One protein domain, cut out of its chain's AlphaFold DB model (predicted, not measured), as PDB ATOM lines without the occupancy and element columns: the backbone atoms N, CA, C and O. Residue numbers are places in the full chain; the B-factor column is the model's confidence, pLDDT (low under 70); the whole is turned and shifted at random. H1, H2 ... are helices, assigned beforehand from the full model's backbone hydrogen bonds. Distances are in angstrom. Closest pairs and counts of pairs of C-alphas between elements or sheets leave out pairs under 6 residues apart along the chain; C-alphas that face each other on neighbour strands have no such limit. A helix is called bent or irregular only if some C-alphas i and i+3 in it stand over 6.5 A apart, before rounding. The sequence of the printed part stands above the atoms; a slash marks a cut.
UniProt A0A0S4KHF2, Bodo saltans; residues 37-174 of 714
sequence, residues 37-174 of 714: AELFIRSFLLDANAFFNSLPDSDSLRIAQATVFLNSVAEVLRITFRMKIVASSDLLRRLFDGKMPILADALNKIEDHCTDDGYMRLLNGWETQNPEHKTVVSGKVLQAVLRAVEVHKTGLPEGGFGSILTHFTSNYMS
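Overview. This is residues 37 to 174 of the 714 residues of a protein of Bodo saltans (UniProt A0A0S4KHF2). A hairpin of two long helices, H2 and H1, stands in the middle; the short hairpin H3 and H4 packs across one side, and H5, H6 and H7 cluster on the other, with H6 farthest out. The printed part has 138 residues with seven named helices, H1 to H7 in chain order, and no named strand: all helix. It is compact and rounded, with a radius of gyration of the C-alphas of 14.0 A and spans of 39 by 34 by 25 A.

Along the chain. Find C-alpha 59 at (193.389, 186.899, 152.035); from there H2, residues 59 to 79, runs 29.9 A. Before it, H1, residues 37 to 54, starts at (186.929, 160.458, 144.887) and spans 26.1 A; it is irregular, with C-alphas 43 and 46 7.9 A apart and a kink of 39 degrees near residue 44. Then look for H3 at 85 to 96, H4 at 101 to 107, H5 at 117 to 129, H6 at 139 to 147, and H7 at 161 to 173, ending at (196.469, 187.549, 133.368).

Arrangement. Begin at the hub, H2, which touches H1, H3, H4 and H5. With H1 it forms a hairpin at 16 degrees, a shallow tilt, closest at C-alphas 52 and 62, 5.9 A. H4 touches H2 at C-alphas 106 and 67, 4.5 A, at a steep tilt of 49 degrees. Residues 119 to 124 of H5 touch H2, closest at C-alphas 120 and 72, 5.6 A. H7 touches H1 with residues 161 to 166 alone, closest at C-alphas 162 and 47, 4.6 A. H6 touches H5, closest at C-alphas 145 and 125, 4.9 A, and H7. H3 and H7 are apart. Every O i to N i+4 pair is within hydrogen-bond range in H2 to H7; in H1, 11 of 14.

Size, cuts and confidence. The C-alphas farthest apart, of Val 86 and Gly 155, are 40.4 A apart. The printed part has no cut; the link H6 to H7 is long. No printed residue is under 70 in pLDDT.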
ATOM      1  N   ALA A  37     187.096 159.017 144.707       93.75
ATOM      2  CA  ALA A  37     186.929 160.458 144.887       93.75
ATOM      3  C   ALA A  37     187.978 161.065 145.838       93.75
ATOM      4  O   ALA A  37     188.447 162.182 145.625       93.75
ATOM      5  N   GLU A  38     188.365 160.333 146.885       95.69
ATOM      6  CA  GLU A  38     189.397 160.766 147.823       95.69
ATOM      7  C   GLU A  38     190.780 160.776 147.157       95.69
ATOM      8  O   GLU A  38     191.517 161.749 147.320       95.69
ATOM      9  N   LEU A  39     191.107 159.755 146.353       95.25
ATOM     10  CA  LEU A  39     192.344 159.718 145.560       95.25
ATOM     11  C   LEU A  39     192.419 160.887 144.572       95.25
ATOM     12  O   LEU A  39     193.431 161.592 144.533       95.25
ATOM     13  N   PHE A  40     191.327 161.152 143.849       96.88
ATOM     14  CA  PHE A  40     191.232 162.293 142.942       96.88
ATOM     15  C   PHE A  40     191.535 163.615 143.654       96.88
ATOM     16  O   PHE A  40     192.423 164.347 143.221       96.88
ATOM     17  N   ILE A  41     190.879 163.906 144.782       96.75
ATOM     18  CA  ILE A  41     191.118 165.150 145.531       96.75
ATOM     19  C   ILE A  41     192.565 165.217 146.034       96.75
ATOM     20  O   ILE A  41     193.237 166.240 145.876       96.75
ATOM     21  N   ARG A  42     193.078 164.125 146.615       95.88
ATOM     22  CA  ARG A  42     194.455 164.057 147.129       95.88
ATOM     23  C   ARG A  42     195.501 164.321 146.044       95.88
ATOM     24  O   ARG A  42     196.556 164.856 146.372       95.88
ATOM     25  N   SER A  43     195.201 164.013 144.781       96.88
ATOM     26  CA  SER A  43     196.120 164.230 143.659       96.88
ATOM     27  C   SER A  43     196.440 165.704 143.377       96.88
ATOM     28  O   SER A  43     197.510 165.989 142.849       96.88
ATOM     29  N   PHE A  44     195.562 166.649 143.739       96.88
ATOM     30  CA  PHE A  44     195.766 168.078 143.453       96.88
ATOM     31  C   PHE A  44     195.670 168.998 144.673       96.88
ATOM     32  O   PHE A  44     196.050 170.164 144.589       96.88
ATOM     33  N   LEU A  45     195.152 168.518 145.806       94.75
ATOM     34  CA  LEU A  45     194.787 169.374 146.936       94.75
ATOM     35  C   LEU A  45     195.963 170.170 147.528       94.75
ATOM     36  O   LEU A  45     195.832 171.371 147.768       94.75
ATOM     37  N   LEU A  46     197.106 169.517 147.768       94.44
ATOM     38  CA  LEU A  46     198.286 170.167 148.357       94.44
ATOM     39  C   LEU A  46     198.837 171.265 147.444       94.44
ATOM     40  O   LEU A  46     199.117 172.374 147.897       94.44
ATOM     41  N   ASP A  47     198.915 170.965 146.153       95.81
ATOM     42  CA  ASP A  47     199.356 171.892 145.121       95.81
ATOM     43  C   ASP A  47     198.404 173.080 144.963       95.81
ATOM     44  O   ASP A  47     198.851 174.222 144.854       95.81
ATOM     45  N   ALA A  48     197.091 172.830 144.975       96.38
ATOM     46  CA  ALA A  48     196.083 173.881 144.912       96.38
ATOM     47  C   ALA A  48     196.188 174.815 146.126       96.38
ATOM     48  O   ALA A  48     196.185 176.035 145.969       96.38
ATOM     49  N   ASN A  49     196.367 174.263 147.333       96.06
ATOM     50  CA  ASN A  49     196.607 175.065 148.530       96.06
ATOM     51  C   ASN A  49     197.881 175.915 148.395       96.06
ATOM     52  O   ASN A  49     197.850 177.110 148.684       96.06
ATOM     53  N   ALA A  50     198.993 175.328 147.941       96.50
ATOM     54  CA  ALA A  50     200.239 176.063 147.732       96.50
ATOM     55  C   ALA A  50     200.070 177.204 146.713       96.50
ATOM     56  O   ALA A  50     200.549 178.311 146.950       96.50
ATOM     57  N   PHE A  51     199.331 176.961 145.626       97.31
ATOM     58  CA  PHE A  51     199.011 177.965 144.615       97.31
ATOM     59  C   PHE A  51     198.193 179.137 145.182       97.31
ATOM     60  O   PHE A  51     198.574 180.288 145.000       97.31
ATOM     61  N   PHE A  52     197.099 178.890 145.910       96.50
ATOM     62  CA  PHE A  52     196.293 179.999 146.446       96.50
ATOM     63  C   PHE A  52     197.039 180.817 147.507       96.50
ATOM     64  O   PHE A  52     196.839 182.028 147.582       96.50
ATOM     65  N   ASN A  53     197.930 180.191 148.284       95.44
ATOM     66  CA  ASN A  53     198.799 180.904 149.228       95.44
ATOM     67  C   ASN A  53     199.877 181.746 148.526       95.44
ATOM     68  O   ASN A  53     200.340 182.731 149.099       95.44
ATOM     69  N   SER A  54     200.290 181.377 147.308       95.62
ATOM     70  CA  SER A  54     201.324 182.106 146.564       95.62
ATOM     71  C   SER A  54     200.790 183.304 145.776       95.62
ATOM     72  O   SER A  54     201.584 184.133 145.329       95.62
ATOM     73  N   LEU A  55     199.466 183.436 145.625       94.19
ATOM     74  CA  LEU A  55     198.858 184.602 144.984       94.19
ATOM     75  C   LEU A  55     199.234 185.889 145.745       94.19
ATOM     76  O   LEU A  55     199.113 185.924 146.973       94.19
ATOM     77  N   PRO A  56     199.639 186.974 145.062       92.62
ATOM     78  CA  PRO A  56     200.129 188.206 145.693       92.62
ATOM     79  C   PRO A  56     199.011 189.086 146.291       92.62
ATOM     80  O   PRO A  56     199.203 190.281 146.497       92.62
ATOM     81  N   ASP A  57     197.834 188.512 146.536       93.94
ATOM     82  CA  ASP A  57     196.600 189.221 146.869       93.94
ATOM     83  C   ASP A  57     196.255 189.212 148.359       93.94
ATOM     84  O   ASP A  57     196.862 188.501 149.161       93.94
ATOM     85  N   SER A  58     195.223 189.984 148.716       93.94
ATOM     86  CA  SER A  58     194.610 189.932 150.042       93.94
ATOM     87  C   SER A  58     194.055 188.535 150.344       93.94
ATOM     88  O   SER A  58     193.599 187.824 149.442       93.94
ATOM     89  N   ASP A  59     194.007 188.164 151.624       94.25
ATOM     90  CA  ASP A  59     193.389 186.899 152.035       94.25
ATOM     91  C   ASP A  59     191.918 186.818 151.606       94.25
ATOM     92  O   ASP A  59     191.451 185.752 151.216       94.25
ATOM     93  N   SER A  60     191.203 187.948 151.559       93.62
ATOM     94  CA  SER A  60     189.829 188.010 151.049       93.62
ATOM     95  C   SER A  60     189.722 187.525 149.600       93.62
ATOM     96  O   SER A  60     188.853 186.702 149.298       93.62
ATOM     97  N   LEU A  61     190.611 187.979 148.708       95.31
ATOM     98  CA  LEU A  61     190.618 187.545 147.307       95.31
ATOM     99  C   LEU A  61     191.137 186.112 147.156       95.31
ATOM    100  O   LEU A  61     190.578 185.349 146.367       95.31
ATOM    101  N   ARG A  62     192.143 185.703 147.940       96.94
ATOM    102  CA  ARG A  62     192.616 184.307 147.950       96.94
ATOM    103  C   ARG A  62     191.500 183.343 148.355       96.94
ATOM    104  O   ARG A  62     191.290 182.338 147.678       96.94
ATOM    105  N   ILE A  63     190.745 183.671 149.405       96.62
ATOM    106  CA  ILE A  63     189.588 182.889 149.861       96.62
ATOM    107  C   ILE A  63     188.486 182.891 148.796       96.62
ATOM    108  O   ILE A  63     187.904 181.840 148.530       96.62
ATOM    109  N   ALA A  64     188.203 184.029 148.153       96.50
ATOM    110  CA  ALA A  64     187.223 184.094 147.066       96.50
ATOM    111  C   ALA A  64     187.618 183.181 145.891       96.50
ATOM    112  O   ALA A  64     186.805 182.377 145.439       96.50
ATOM    113  N   GLN A  65     188.880 183.226 145.455       96.38
ATOM    114  CA  GLN A  65     189.373 182.378 144.370       96.38
ATOM    115  C   GLN A  65     189.353 180.889 144.740       96.38
ATOM    116  O   GLN A  65     188.929 180.052 143.942       96.38
ATOM    117  N   ALA A  66     189.760 180.557 145.966       97.12
ATOM    118  CA  ALA A  66     189.660 179.203 146.493       97.12
ATOM    119  C   ALA A  66     188.199 178.722 146.568       97.12
ATOM    120  O   ALA A  66     187.931 177.555 146.297       97.12
ATOM    121  N   THR A  67     187.245 179.609 146.873       97.38
ATOM    122  CA  THR A  67     185.807 179.279 146.902       97.38
ATOM    123  C   THR A  67     185.314 178.898 145.507       97.38
ATOM    124  O   THR A  67     184.688 177.854 145.342       97.38
ATOM    125  N   VAL A  68     185.665 179.689 144.486       97.38
ATOM    126  CA  VAL A  68     185.351 179.409 143.071       97.38
ATOM    127  C   VAL A  68     185.923 178.055 142.631       97.38
ATOM    128  O   VAL A  68     185.241 177.254 141.981       97.38
ATOM    129  N   PHE A  69     187.167 177.766 143.020       97.75
ATOM    130  CA  PHE A  69     187.804 176.482 142.749       97.75
ATOM    131  C   PHE A  69     187.086 175.319 143.447       97.75
ATOM    132  O   PHE A  69     186.752 174.333 142.792       97.75
ATOM    133  N   LEU A  70     186.790 175.434 144.746       97.31
ATOM    134  CA  LEU A  70     186.115 174.378 145.507       97.31
ATOM    135  C   LEU A  70     184.668 174.143 145.054       97.31
ATOM    136  O   LEU A  70     184.234 172.993 145.059       97.31
ATOM    137  N   ASN A  71     183.952 175.175 144.597       97.31
ATOM    138  CA  ASN A  71     182.656 175.021 143.925       97.31
ATOM    139  C   ASN A  71     182.784 174.120 142.686       97.31
ATOM    140  O   ASN A  71     182.038 173.155 142.525       97.31
ATOM    141  N   SER A  72     183.808 174.356 141.863       97.12
ATOM    142  CA  SER A  72     184.087 173.525 140.685       97.12
ATOM    143  C   SER A  72     184.495 172.094 141.064       97.12
ATOM    144  O   SER A  72     184.040 171.138 140.441       97.12
ATOM    145  N   VAL A  73     185.284 171.913 142.133       97.19
ATOM    146  CA  VAL A  73     185.602 170.580 142.681       97.19
ATOM    147  C   VAL A  73     184.331 169.860 143.134       97.19
ATOM    148  O   VAL A  73     184.131 168.701 142.774       97.19
ATOM    149  N   ALA A  74     183.453 170.530 143.885       96.00
ATOM    150  CA  ALA A  74     182.193 169.954 144.344       96.00
ATOM    151  C   ALA A  74     181.312 169.510 143.165       96.00
ATOM    152  O   ALA A  74     180.728 168.426 143.213       96.00
ATOM    153  N   GLU A  75     181.280 170.294 142.086       95.50
ATOM    154  CA  GLU A  75     180.525 169.966 140.879       95.50
ATOM    155  C   GLU A  75     181.110 168.760 140.120       95.50
ATOM    156  O   GLU A  75     180.359 167.869 139.714       95.50
ATOM    157  N   VAL A  76     182.439 168.646 139.999       95.44
ATOM    158  CA  VAL A  76     183.086 167.438 139.442       95.44
ATOM    159  C   VAL A  76     182.791 166.210 140.305       95.44
ATOM    160  O   VAL A  76     182.432 165.157 139.778       95.44
ATOM    161  N   LEU A  77     182.859 166.331 141.635       95.50
ATOM    162  CA  LEU A  77     182.493 165.248 142.557       95.50
ATOM    163  C   LEU A  77     181.026 164.826 142.395       95.50
ATOM    164  O   LEU A  77     180.707 163.635 142.429       95.50
ATOM    165  N   ARG A  78     180.129 165.783 142.151       94.81
ATOM    166  CA  ARG A  78     178.708 165.522 141.907       94.81
ATOM    167  C   ARG A  78     178.461 164.800 140.587       94.81
ATOM    168  O   ARG A  78     177.668 163.857 140.541       94.81
ATOM    169  N   ILE A  79     179.114 165.231 139.510       93.62
ATOM    170  CA  ILE A  79     178.889 164.690 138.163       93.62
ATOM    171  C   ILE A  79     179.616 163.356 137.977       93.62
ATOM    172  O   ILE A  79     178.983 162.363 137.612       93.62
ATOM    173  N   THR A  80     180.920 163.334 138.248       93.50
ATOM    174  CA  THR A  80     181.816 162.207 137.958       93.50
ATOM    175  C   THR A  80     181.724 161.131 139.031       93.50
ATOM    176  O   THR A  80     181.579 159.953 138.714       93.50
ATOM    177  N   PHE A  81     181.716 161.529 140.307       93.81
ATOM    178  CA  PHE A  81     181.742 160.604 141.448       93.81
ATOM    179  C   PHE A  81     180.373 160.424 142.126       93.81
ATOM    180  O   PHE A  81     180.256 159.680 143.096       93.81
ATOM    181  N   ARG A  82     179.316 161.070 141.605       94.56
ATOM    182  CA  ARG A  82     177.926 160.979 142.104       94.56
ATOM    183  C   ARG A  82     177.769 161.347 143.586       94.56
ATOM    184  O   ARG A  82     176.851 160.869 144.253       94.56
ATOM    185  N   MET A  83     178.628 162.230 144.093       94.31
ATOM    186  CA  MET A  83     178.592 162.691 145.481       94.31
ATOM    187  C   MET A  83     177.628 163.869 145.671       94.31
ATOM    188  O   MET A  83     177.549 164.775 144.847       94.31
ATOM    189  N   LYS A  84     176.896 163.891 146.789       93.06
ATOM    190  CA  LYS A  84     176.113 165.073 147.192       93.06
ATOM    191  C   LYS A  84     177.035 166.116 147.820       93.06
ATOM    192  O   LYS A  84     177.975 165.734 148.514       93.06
ATOM    193  N   ILE A  85     176.705 167.404 147.693       91.69
ATOM    194  CA  ILE A  85     177.529 168.502 148.223       91.69
ATOM    195  C   ILE A  85     177.867 168.355 149.713       91.69
ATOM    196  O   ILE A  85     178.991 168.643 150.106       91.69
ATOM    197  N   VAL A  86     176.948 167.829 150.534       93.12
ATOM    198  CA  VAL A  86     177.199 167.562 151.963       93.12
ATOM    199  C   VAL A  86     178.332 166.546 152.141       93.12
ATOM    200  O   VAL A  86     179.294 166.815 152.851       93.12
ATOM    201  N   ALA A  87     178.276 165.420 151.422       93.12
ATOM    202  CA  ALA A  87     179.310 164.389 151.479       93.12
ATOM    203  C   ALA A  87     180.650 164.887 150.912       93.12
ATOM    204  O   ALA A  87     181.702 164.603 151.482       93.12
ATOM    205  N   SER A  88     180.617 165.665 149.824       92.94
ATOM    206  CA  SER A  88     181.810 166.310 149.262       92.94
ATOM    207  C   SER A  88     182.443 167.281 150.261       92.94
ATOM    208  O   SER A  88     183.656 167.266 150.451       92.94
ATOM    209  N   SER A  89     181.622 168.079 150.949       93.06
ATOM    210  CA  SER A  89     182.076 169.033 151.966       93.06
ATOM    211  C   SER A  89     182.710 168.328 153.157       93.06
ATOM    212  O   SER A  89     183.763 168.747 153.629       93.06
ATOM    213  N   ASP A  90     182.105 167.239 153.631       93.19
ATOM    214  CA  ASP A  90     182.634 166.457 154.748       93.19
ATOM    215  C   ASP A  90     183.951 165.763 154.391       93.19
ATOM    216  O   ASP A  90     184.869 165.717 155.213       93.19
ATOM    217  N   LEU A  91     184.078 165.262 153.158       93.88
ATOM    218  CA  LEU A  91     185.332 164.713 152.645       93.88
ATOM    219  C   LEU A  91     186.421 165.791 152.575       93.88
ATOM    220  O   LEU A  91     187.490 165.602 153.151       93.88
ATOM    221  N   LEU A  92     186.144 166.933 151.943       93.19
ATOM    222  CA  LEU A  92     187.087 168.052 151.843       93.19
ATOM    223  C   LEU A  92     187.520 168.553 153.228       93.19
ATOM    224  O   LEU A  92     188.714 168.677 153.493       93.19
ATOM    225  N   ARG A  93     186.569 168.732 154.154       92.62
ATOM    226  CA  ARG A  93     186.843 169.158 155.535       92.62
ATOM    227  C   ARG A  93     187.773 168.189 156.261       92.62
ATOM    228  O   ARG A  93     188.689 168.627 156.955       92.62
ATOM    229  N   ARG A  94     187.570 166.880 156.076       92.44
ATOM    230  CA  ARG A  94     188.439 165.834 156.637       92.44
ATOM    231  C   ARG A  94     189.850 165.884 156.050       92.44
ATOM    232  O   ARG A  94     190.810 165.634 156.769       92.44
ATOM    233  N   LEU A  95     189.975 166.188 154.758       91.12
ATOM    234  CA  LEU A  95     191.259 166.236 154.057       91.12
ATOM    235  C   LEU A  95     192.088 167.488 154.380       91.12
ATOM    236  O   LEU A  95     193.312 167.426 154.308       91.12
ATOM    237  N   PHE A  96     191.455 168.604 154.751       86.19
ATOM    238  CA  PHE A  96     192.170 169.840 155.091       86.19
ATOM    239  C   PHE A  96     192.889 169.782 156.444       86.19
ATOM    240  O   PHE A  96     193.925 170.428 156.597       86.19
ATOM    241  N   ASP A  97     192.349 169.037 157.418       74.12
ATOM    242  CA  ASP A  97     192.965 168.757 158.732       74.12
ATOM    243  C   ASP A  97     193.548 170.001 159.450       74.12
ATOM    244  O   ASP A  97     194.616 169.949 160.055       74.12
ATOM    245  N   GLY A  98     192.908 171.172 159.302       72.25
ATOM    246  CA  GLY A  98     193.378 172.449 159.872       72.25
ATOM    247  C   GLY A  98     194.701 172.991 159.300       72.25
ATOM    248  O   GLY A  98     195.169 174.040 159.729       72.25
ATOM    249  N   LYS A  99     195.299 172.313 158.314       85.06
ATOM    250  CA  LYS A  99     196.596 172.655 157.699       85.06
ATOM    251  C   LYS A  99     196.477 173.634 156.530       85.06
ATOM    252  O   LYS A  99     197.489 174.110 156.025       85.06
ATOM    253  N   MET A 100     195.255 173.904 156.072       92.62
ATOM    254  CA  MET A 100     194.963 174.671 154.856       92.62
ATOM    255  C   MET A 100     193.928 175.770 155.156       92.62
ATOM    256  O   MET A 100     192.766 175.619 154.774       92.62
ATOM    257  N   PRO A 101     194.300 176.852 155.871       92.12
ATOM    258  CA  PRO A 101     193.342 177.836 156.388       92.12
ATOM    259  C   PRO A 101     192.521 178.507 155.279       92.12
ATOM    260  O   PRO A 101     191.300 178.552 155.376       92.12
ATOM    261  N   ILE A 102     193.156 178.908 154.171       93.94
ATOM    262  CA  ILE A 102     192.465 179.537 153.030       93.94
ATOM    263  C   ILE A 102     191.404 178.604 152.427       93.94
ATOM    264  O   ILE A 102     190.282 179.032 152.163       93.94
ATOM    265  N   LEU A 103     191.737 177.325 152.217       94.69
ATOM    266  CA  LEU A 103     190.786 176.348 151.678       94.69
ATOM    267  C   LEU A 103     189.679 176.005 152.682       94.69
ATOM    268  O   LEU A 103     188.535 175.803 152.281       94.69
ATOM    269  N   ALA A 104     189.997 175.965 153.977       93.38
ATOM    270  CA  ALA A 104     189.017 175.736 155.031       93.38
ATOM    271  C   ALA A 104     187.993 176.882 155.109       93.38
ATOM    272  O   ALA A 104     186.791 176.620 155.168       93.38
ATOM    273  N   ASP A 105     188.449 178.134 155.025       94.62
ATOM    274  CA  ASP A 105     187.573 179.307 154.997       94.62
ATOM    275  C   ASP A 105     186.739 179.370 153.715       94.62
ATOM    276  O   ASP A 105     185.551 179.696 153.760       94.62
ATOM    277  N   ALA A 106     187.333 179.012 152.575       95.69
ATOM    278  CA  ALA A 106     186.632 178.915 151.300       95.69
ATOM    279  C   ALA A 106     185.534 177.840 151.316       95.69
ATOM    280  O   ALA A 106     184.441 178.063 150.800       95.69
ATOM    281  N   LEU A 107     185.779 176.693 151.955       94.62
ATOM    282  CA  LEU A 107     184.793 175.615 152.067       94.62
ATOM    283  C   LEU A 107     183.546 176.025 152.854       94.62
ATOM    284  O   LEU A 107     182.466 175.500 152.606       94.62
ATOM    285  N   ASN A 108     183.648 176.989 153.767       93.25
ATOM    286  CA  ASN A 108     182.472 177.513 154.464       93.25
ATOM    287  C   ASN A 108     181.586 178.395 153.564       93.25
ATOM    288  O   ASN A 108     180.493 178.774 153.980       93.25
ATOM    289  N   LYS A 109     182.050 178.724 152.351       94.12
ATOM    290  CA  LYS A 109     181.388 179.619 151.393       94.12
ATOM    291  C   LYS A 109     180.955 178.922 150.098       94.12
ATOM    292  O   LYS A 109     180.443 179.602 149.211       94.12
ATOM    293  N   ILE A 110     181.177 177.613 149.950       93.75
ATOM    294  CA  ILE A 110     180.763 176.908 148.730       93.75
ATOM    295  C   ILE A 110     179.236 176.821 148.630       93.75
ATOM    296  O   ILE A 110     178.535 176.677 149.631       93.75
ATOM    297  N   GLU A 111     178.728 176.888 147.405       91.00
ATOM    298  CA  GLU A 111     177.308 176.817 147.067       91.00
ATOM    299  C   GLU A 111     177.059 175.643 146.116       91.00
ATOM    300  O   GLU A 111     177.906 175.296 145.291       91.00
ATOM    301  N   ASP A 112     175.874 175.036 146.208       87.12
ATOM    302  CA  ASP A 112     175.480 173.978 145.275       87.12
ATOM    303  C   ASP A 112     175.224 174.547 143.875       87.12
ATOM    304  O   ASP A 112     174.761 175.680 143.719       87.12
ATOM    305  N   HIS A 113     175.505 173.741 142.852       86.62
ATOM    306  CA  HIS A 113     175.335 174.099 141.440       86.62
ATOM    307  C   HIS A 113     176.098 175.360 140.989       86.62
ATOM    308  O   HIS A 113     175.688 176.036 140.041       86.62
ATOM    309  N   CYS A 114     177.223 175.665 141.640       93.25
ATOM    310  CA  CYS A 114     178.150 176.715 141.233       93.25
ATOM    311  C   CYS A 114     179.372 176.112 140.543       93.25
ATOM    312  O   CYS A 114     179.965 175.151 141.026       93.25
ATOM    313  N   THR A 115     179.771 176.685 139.410       94.06
ATOM    314  CA  THR A 115     180.875 176.157 138.618       94.06
ATOM    315  C   THR A 115     181.594 177.221 137.791       94.06
ATOM    316  O   THR A 115     180.971 178.149 137.269       94.06
ATOM    317  N   ASP A 116     182.918 177.111 137.712       96.62
ATOM    318  CA  ASP A 116     183.774 177.950 136.874       96.62
ATOM    319  C   ASP A 116     184.180 177.191 135.609       96.62
ATOM    320  O   ASP A 116     184.716 176.083 135.686       96.62
ATOM    321  N   ASP A 117     183.958 177.793 134.438       92.94
ATOM    322  CA  ASP A 117     184.226 177.133 133.154       92.94
ATOM    323  C   ASP A 117     185.697 176.699 133.012       92.94
ATOM    324  O   ASP A 117     185.981 175.634 132.453       92.94
ATOM    325  N   GLY A 118     186.633 177.512 133.507       94.94
ATOM    326  CA  GLY A 118     188.065 177.244 133.426       94.94
ATOM    327  C   GLY A 118     188.478 176.102 134.348       94.94
ATOM    328  O   GLY A 118     189.045 175.106 133.893       94.94
ATOM    329  N   TYR A 119     188.149 176.202 135.637       96.94
ATOM    330  CA  TYR A 119     188.490 175.166 136.610       96.94
ATOM    331  C   TYR A 119     187.807 173.834 136.325       96.94
ATOM    332  O   TYR A 119     188.457 172.799 136.460       96.94
ATOM    333  N   MET A 120     186.558 173.827 135.855       95.75
ATOM    334  CA  MET A 120     185.903 172.586 135.430       95.75
ATOM    335  C   MET A 120     186.665 171.870 134.325       95.75
ATOM    336  O   MET A 120     186.841 170.654 134.384       95.75
ATOM    337  N   ARG A 121     187.126 172.604 133.307       95.94
ATOM    338  CA  ARG A 121     187.902 172.024 132.202       95.94
ATOM    339  C   ARG A 121     189.236 171.475 132.689       95.94
ATOM    340  O   ARG A 121     189.607 170.375 132.292       95.94
ATOM    341  N   LEU A 122     189.917 172.198 133.577       97.44
ATOM    342  CA  LEU A 122     191.171 171.740 134.175       97.44
ATOM    343  C   LEU A 122     190.982 170.482 135.024       97.44
ATOM    344  O   LEU A 122     191.748 169.536 134.870       97.44
ATOM    345  N   LEU A 123     189.965 170.442 135.886       97.81
ATOM    346  CA  LEU A 123     189.684 169.303 136.763       97.81
ATOM    347  C   LEU A 123     189.248 168.064 135.970       97.81
ATOM    348  O   LEU A 123     189.768 166.977 136.203       97.81
ATOM    349  N   ASN A 124     188.350 168.220 134.992       96.88
ATOM    350  CA  ASN A 124     187.937 167.117 134.118       96.88
ATOM    351  C   ASN A 124     189.089 166.631 133.227       96.88
ATOM    352  O   ASN A 124     189.254 165.428 133.019       96.88
ATOM    353  N   GLY A 125     189.902 167.559 132.711       96.88
ATOM    354  CA  GLY A 125     191.114 167.239 131.966       96.88
ATOM    355  C   GLY A 125     192.112 166.469 132.827       96.88
ATOM    356  O   GLY A 125     192.645 165.460 132.376       96.88
ATOM    357  N   TRP A 126     192.318 166.899 134.073       97.44
ATOM    358  CA  TRP A 126     193.175 166.214 135.038       97.44
ATOM    359  C   TRP A 126     192.686 164.795 135.309       97.44
ATOM    360  O   TRP A 126     193.463 163.865 135.140       97.44
ATOM    361  N   GLU A 127     191.400 164.611 135.610       96.44
ATOM    362  CA  GLU A 127     190.828 163.279 135.838       96.44
ATOM    363  C   GLU A 127     191.001 162.357 134.624       96.44
ATOM    364  O   GLU A 127     191.407 161.204 134.748       96.44
ATOM    365  N   THR A 128     190.754 162.880 133.422       96.00
ATOM    366  CA  THR A 128     190.830 162.092 132.184       96.00
ATOM    367  C   THR A 128     192.266 161.695 131.835       96.00
ATOM    368  O   THR A 128     192.507 160.592 131.348       96.00
ATOM    369  N   GLN A 129     193.229 162.598 132.043       96.94
ATOM    370  CA  GLN A 129     194.627 162.400 131.642       96.94
ATOM    371  C   GLN A 129     195.498 161.799 132.763       96.94
ATOM    372  O   GLN A 129     196.635 161.406 132.503       96.94
ATOM    373  N   ASN A 130     194.982 161.711 133.994       96.19
ATOM    374  CA  ASN A 130     195.660 161.159 135.170       96.19
ATOM    375  C   ASN A 130     194.781 160.120 135.904       96.19
ATOM    376  O   ASN A 130     194.428 160.319 137.067       96.19
ATOM    377  N   PRO A 131     194.455 158.980 135.264       94.06
ATOM    378  CA  PRO A 131     193.558 157.967 135.837       94.06
ATOM    379  C   PRO A 131     194.133 157.248 137.070       94.06
ATOM    380  O   PRO A 131     193.406 156.567 137.786       94.06
ATOM    381  N   GLU A 132     195.442 157.367 137.311       93.94
ATOM    382  CA  GLU A 132     196.119 156.822 138.496       93.94
ATOM    383  C   GLU A 132     196.172 157.828 139.662       93.94
ATOM    384  O   GLU A 132     196.776 157.529 140.691       93.94
ATOM    385  N   HIS A 133     195.581 159.021 139.500       95.69
ATOM    386  CA  HIS A 133     195.510 160.082 140.515       95.69
ATOM    387  C   HIS A 133     196.869 160.437 141.138       95.69
ATOM    388  O   HIS A 133     196.984 160.705 142.336       95.69
ATOM    389  N   LYS A 134     197.926 160.464 140.319       96.44
ATOM    390  CA  LYS A 134     199.274 160.850 140.761       96.44
ATOM    391  C   LYS A 134     199.333 162.336 141.094       96.44
ATOM    392  O   LYS A 134     198.744 163.143 140.385       96.44
ATOM    393  N   THR A 135     200.102 162.702 142.114       96.69
ATOM    394  CA  THR A 135     200.362 164.112 142.456       96.69
ATOM    395  C   THR A 135     201.342 164.784 141.498       96.69
ATOM    396  O   THR A 135     201.249 165.982 141.260       96.69
ATOM    397  N   VAL A 136     202.257 164.009 140.906       97.50
ATOM    398  CA  VAL A 136     203.213 164.464 139.891       97.50
ATOM    399  C   VAL A 136     203.032 163.627 138.631       97.50
ATOM    400  O   VAL A 136     202.998 162.395 138.684       97.50
ATOM    401  N   VAL A 137     202.916 164.301 137.491       97.50
ATOM    402  CA  VAL A 137     202.726 163.684 136.178       97.50
ATOM    403  C   VAL A 137     203.755 164.205 135.182       97.50
ATOM    404  O   VAL A 137     204.377 165.251 135.372       97.50
ATOM    405  N   SER A 138     203.922 163.478 134.078       97.62
ATOM    406  CA  SER A 138     204.808 163.907 132.996       97.62
ATOM    407  C   SER A 138     204.344 165.221 132.355       97.62
ATOM    408  O   SER A 138     203.145 165.499 132.269       97.62
ATOM    409  N   GLY A 139     205.277 165.977 131.775       97.12
ATOM    410  CA  GLY A 139     204.956 167.208 131.048       97.12
ATOM    411  C   GLY A 139     203.979 167.035 129.877       97.12
ATOM    412  O   GLY A 139     203.239 167.962 129.555       97.12
ATOM    413  N   LYS A 140     203.905 165.838 129.271       96.25
ATOM    414  CA  LYS A 140     202.904 165.517 128.236       96.25
ATOM    415  C   LYS A 140     201.478 165.535 128.794       96.25
ATOM    416  O   LYS A 140     200.577 166.027 128.122       96.25
ATOM    417  N   VAL A 141     201.288 165.038 130.017       96.62
ATOM    418  CA  VAL A 141     199.991 165.069 130.711       96.62
ATOM    419  C   VAL A 141     199.631 166.511 131.060       96.62
ATOM    420  O   VAL A 141     198.535 166.949 130.726       96.62
ATOM    421  N   LEU A 142     200.567 167.291 131.619       97.50
ATOM    422  CA  LEU A 142     200.337 168.719 131.898       97.50
ATOM    423  C   LEU A 142     199.919 169.486 130.639       97.50
ATOM    424  O   LEU A 142     198.954 170.248 130.656       97.50
ATOM    425  N   GLN A 143     200.618 169.247 129.526       96.19
ATOM    426  CA  GLN A 143     200.294 169.846 128.237       96.19
ATOM    427  C   GLN A 143     198.893 169.443 127.754       96.19
ATOM    428  O   GLN A 143     198.158 170.297 127.265       96.19
ATOM    429  N   ALA A 144     198.510 168.170 127.888       95.75
ATOM    430  CA  ALA A 144     197.182 167.699 127.502       95.75
ATOM    431  C   ALA A 144     196.069 168.366 128.330       95.75
ATOM    432  O   ALA A 144     195.054 168.767 127.765       95.75
ATOM    433  N   VAL A 145     196.281 168.556 129.636       97.00
ATOM    434  CA  VAL A 145     195.318 169.239 130.517       97.00
ATOM    435  C   VAL A 145     195.206 170.727 130.174       97.00
ATOM    436  O   VAL A 145     194.100 171.244 130.050       97.00
ATOM    437  N   LEU A 146     196.326 171.417 129.941       96.31
ATOM    438  CA  LEU A 146     196.325 172.838 129.563       96.31
ATOM    439  C   LEU A 146     195.661 173.100 128.201       96.31
ATOM    440  O   LEU A 146     195.023 174.137 128.021       96.31
ATOM    441  N   ARG A 147     195.726 172.148 127.261       93.81
ATOM    442  CA  ARG A 147     194.994 172.245 125.986       93.81
ATOM    443  C   ARG A 147     193.475 172.274 126.164       93.81
ATOM    444  O   ARG A 147     192.805 172.877 125.334       93.81
ATOM    445  N   ALA A 148     192.925 171.696 127.238       91.88
ATOM    446  CA  ALA A 148     191.481 171.739 127.513       91.88
ATOM    447  C   ALA A 148     190.953 173.162 127.787       91.88
ATOM    448  O   ALA A 148     189.749 173.408 127.692       91.88
ATOM    449  N   VAL A 149     191.862 174.087 128.114       91.81
ATOM    450  CA  VAL A 149     191.624 175.523 128.310       91.81
ATOM    451  C   VAL A 149     192.442 176.368 127.326       91.81
ATOM    452  O   VAL A 149     192.773 177.505 127.620       91.81
ATOM    453  N   GLU A 150     192.825 175.806 126.174       90.44
ATOM    454  CA  GLU A 150     193.494 176.525 125.071       90.44
ATOM    455  C   GLU A 150     194.847 177.167 125.429       90.44
ATOM    456  O   GLU A 150     195.381 178.005 124.697       90.44
ATOM    457  N   VAL A 151     195.465 176.718 126.522       92.25
ATOM    458  CA  VAL A 151     196.809 177.138 126.913       92.25
ATOM    459  C   VAL A 151     197.826 176.229 126.227       92.25
ATOM    460  O   VAL A 151     198.099 175.101 126.640       92.25
ATOM    461  N   HIS A 152     198.414 176.739 125.148       90.38
ATOM    462  CA  HIS A 152     199.352 175.994 124.315       90.38
ATOM    463  C   HIS A 152     200.796 176.206 124.785       90.38
ATOM    464  O   HIS A 152     201.477 177.149 124.383       90.38
ATOM    465  N   LYS A 153     201.278 175.298 125.642       88.88
ATOM    466  CA  LYS A 153     202.680 175.223 126.087       88.88
ATOM    467  C   LYS A 153     203.334 173.937 125.581       88.88
ATOM    468  O   LYS A 153     202.669 172.910 125.453       88.88
ATOM    469  N   THR A 154     204.628 173.984 125.289       88.81
ATOM    470  CA  THR A 154     205.436 172.842 124.828       88.81
ATOM    471  C   THR A 154     206.651 172.668 125.728       88.81
ATOM    472  O   THR A 154     207.120 173.641 126.310       88.81
ATOM    473  N   GLY A 155     207.172 171.443 125.828       91.94
ATOM    474  CA  GLY A 155     208.398 171.177 126.589       91.94
ATOM    475  C   GLY A 155     208.258 171.405 128.097       91.94
ATOM    476  O   GLY A 155     209.225 171.795 128.742       91.94
ATOM    477  N   LEU A 156     207.061 171.198 128.656       95.00
ATOM    478  CA  LEU A 156     206.853 171.301 130.100       95.00
ATOM    479  C   LEU A 156     207.639 170.195 130.833       95.00
ATOM    480  O   LEU A 156     207.642 169.055 130.354       95.00
ATOM    481  N   PRO A 157     208.282 170.494 131.976       96.25
ATOM    482  CA  PRO A 157     208.849 169.469 132.848       96.25
ATOM    483  C   PRO A 157     207.736 168.645 133.514       96.25
ATOM    484  O   PRO A 157     206.548 168.942 133.369       96.25
ATOM    485  N   GLU A 158     208.109 167.596 134.245       96.62
ATOM    486  CA  GLU A 158     207.167 166.952 135.165       96.62
ATOM    487  C   GLU A 158     206.712 167.926 136.259       96.62
ATOM    488  O   GLU A 158     207.423 168.862 136.630       96.62
ATOM    489  N   GLY A 159     205.496 167.731 136.752       96.75
ATOM    490  CA  GLY A 159     204.903 168.614 137.748       96.75
ATOM    491  C   GLY A 159     203.510 168.161 138.152       96.75
ATOM    492  O   GLY A 159     202.985 167.181 137.620       96.75
ATOM    493  N   GLY A 160     202.923 168.870 139.110       97.19
ATOM    494  CA  GLY A 160     201.576 168.600 139.597       97.19
ATOM    495  C   GLY A 160     200.546 169.626 139.132       97.19
ATOM    496  O   GLY A 160     200.792 170.461 138.251       97.19
ATOM    497  N   PHE A 161     199.362 169.567 139.735       97.69
ATOM    498  CA  PHE A 161     198.234 170.430 139.384       97.69
ATOM    499  C   PHE A 161     198.511 171.918 139.663       97.69
ATOM    500  O   PHE A 161     197.974 172.794 138.987       97.69
ATOM    501  N   GLY A 162     199.417 172.230 140.593       97.38
ATOM    502  CA  GLY A 162     199.819 173.609 140.899       97.38
ATOM    503  C   GLY A 162     200.510 174.296 139.717       97.38
ATOM    504  O   GLY A 162     200.278 175.479 139.453       97.38
ATOM    505  N   SER A 163     201.290 173.540 138.936       96.56
ATOM    506  CA  SER A 163     201.896 174.027 137.691       96.56
ATOM    507  C   SER A 163     200.834 174.347 136.638       96.56
ATOM    508  O   SER A 163     200.939 175.358 135.944       96.56
ATOM    509  N   ILE A 164     199.774 173.533 136.550       97.81
ATOM    510  CA  ILE A 164     198.627 173.789 135.666       97.81
ATOM    511  C   ILE A 164     197.926 175.090 136.068       97.81
ATOM    512  O   ILE A 164     197.727 175.952 135.214       97.81
ATOM    513  N   LEU A 165     197.611 175.266 137.356       97.69
ATOM    514  CA  LEU A 165     196.974 176.483 137.874       97.69
ATOM    515  C   LEU A 165     197.821 177.733 137.613       97.69
ATOM    516  O   LEU A 165     197.288 178.763 137.195       97.69
ATOM    517  N   THR A 166     199.137 177.624 137.794       96.81
ATOM    518  CA  THR A 166     200.086 178.709 137.528       96.81
ATOM    519  C   THR A 166     200.090 179.076 136.048       96.81
ATOM    520  O   THR A 166     199.869 180.234 135.705       96.81
ATOM    521  N   HIS A 167     200.265 178.103 135.148       96.38
ATOM    522  CA  HIS A 167     200.267 178.367 133.709       96.38
ATOM    523  C   HIS A 167     198.932 178.910 133.204       96.38
ATOM    524  O   HIS A 167     198.934 179.850 132.412       96.38
ATOM    525  N   PHE A 168     197.813 178.357 133.674       95.88
ATOM    526  CA  PHE A 168     196.475 178.845 133.352       95.88
ATOM    527  C   PHE A 168     196.307 180.307 133.773       95.88
ATOM    528  O   PHE A 168     195.989 181.162 132.949       95.88
ATOM    529  N   THR A 169     196.612 180.614 135.033       95.12
ATOM    530  CA  THR A 169     196.457 181.960 135.591       95.12
ATOM    531  C   THR A 169     197.373 182.964 134.895       95.12
ATOM    532  O   THR A 169     196.909 184.001 134.431       95.12
ATOM    533  N   SER A 170     198.665 182.650 134.751       93.88
ATOM    534  CA  SER A 170     199.624 183.538 134.086       93.88
ATOM    535  C   SER A 170     199.280 183.785 132.617       93.88
ATOM    536  O   SER A 170     199.529 184.879 132.119       93.88
ATOM    537  N   ASN A 171     198.701 182.802 131.918       94.00
ATOM    538  CA  ASN A 171     198.309 182.959 130.520       94.00
ATOM    539  C   ASN A 171     197.241 184.049 130.363       94.00
ATOM    540  O   ASN A 171     197.441 184.994 129.604       94.00
ATOM    541  N   TYR A 172     196.142 183.960 131.112       92.81
ATOM    542  CA  TYR A 172     195.034 184.911 130.979       92.81
ATOM    543  C   TYR A 172     195.307 186.262 131.636       92.81
ATOM    544  O   TYR A 172     194.898 187.288 131.101       92.81
ATOM    545  N   MET A 173     196.071 186.290 132.730       94.06
ATOM    546  CA  MET A 173     196.469 187.549 133.368       94.06
ATOM    547  C   MET A 173     197.489 188.352 132.550       94.06
ATOM    548  O   MET A 173     197.709 189.521 132.847       94.06
ATOM    549  N   SER A 174     198.097 187.761 131.513       92.88
ATOM    550  CA  SER A 174     198.959 188.502 130.584       92.88
ATOM    551  C   SER A 174     198.184 189.473 129.683       92.88
ATOM    552  O   SER A 174     198.777 190.403 129.142       92.88
TER     553      SER A 174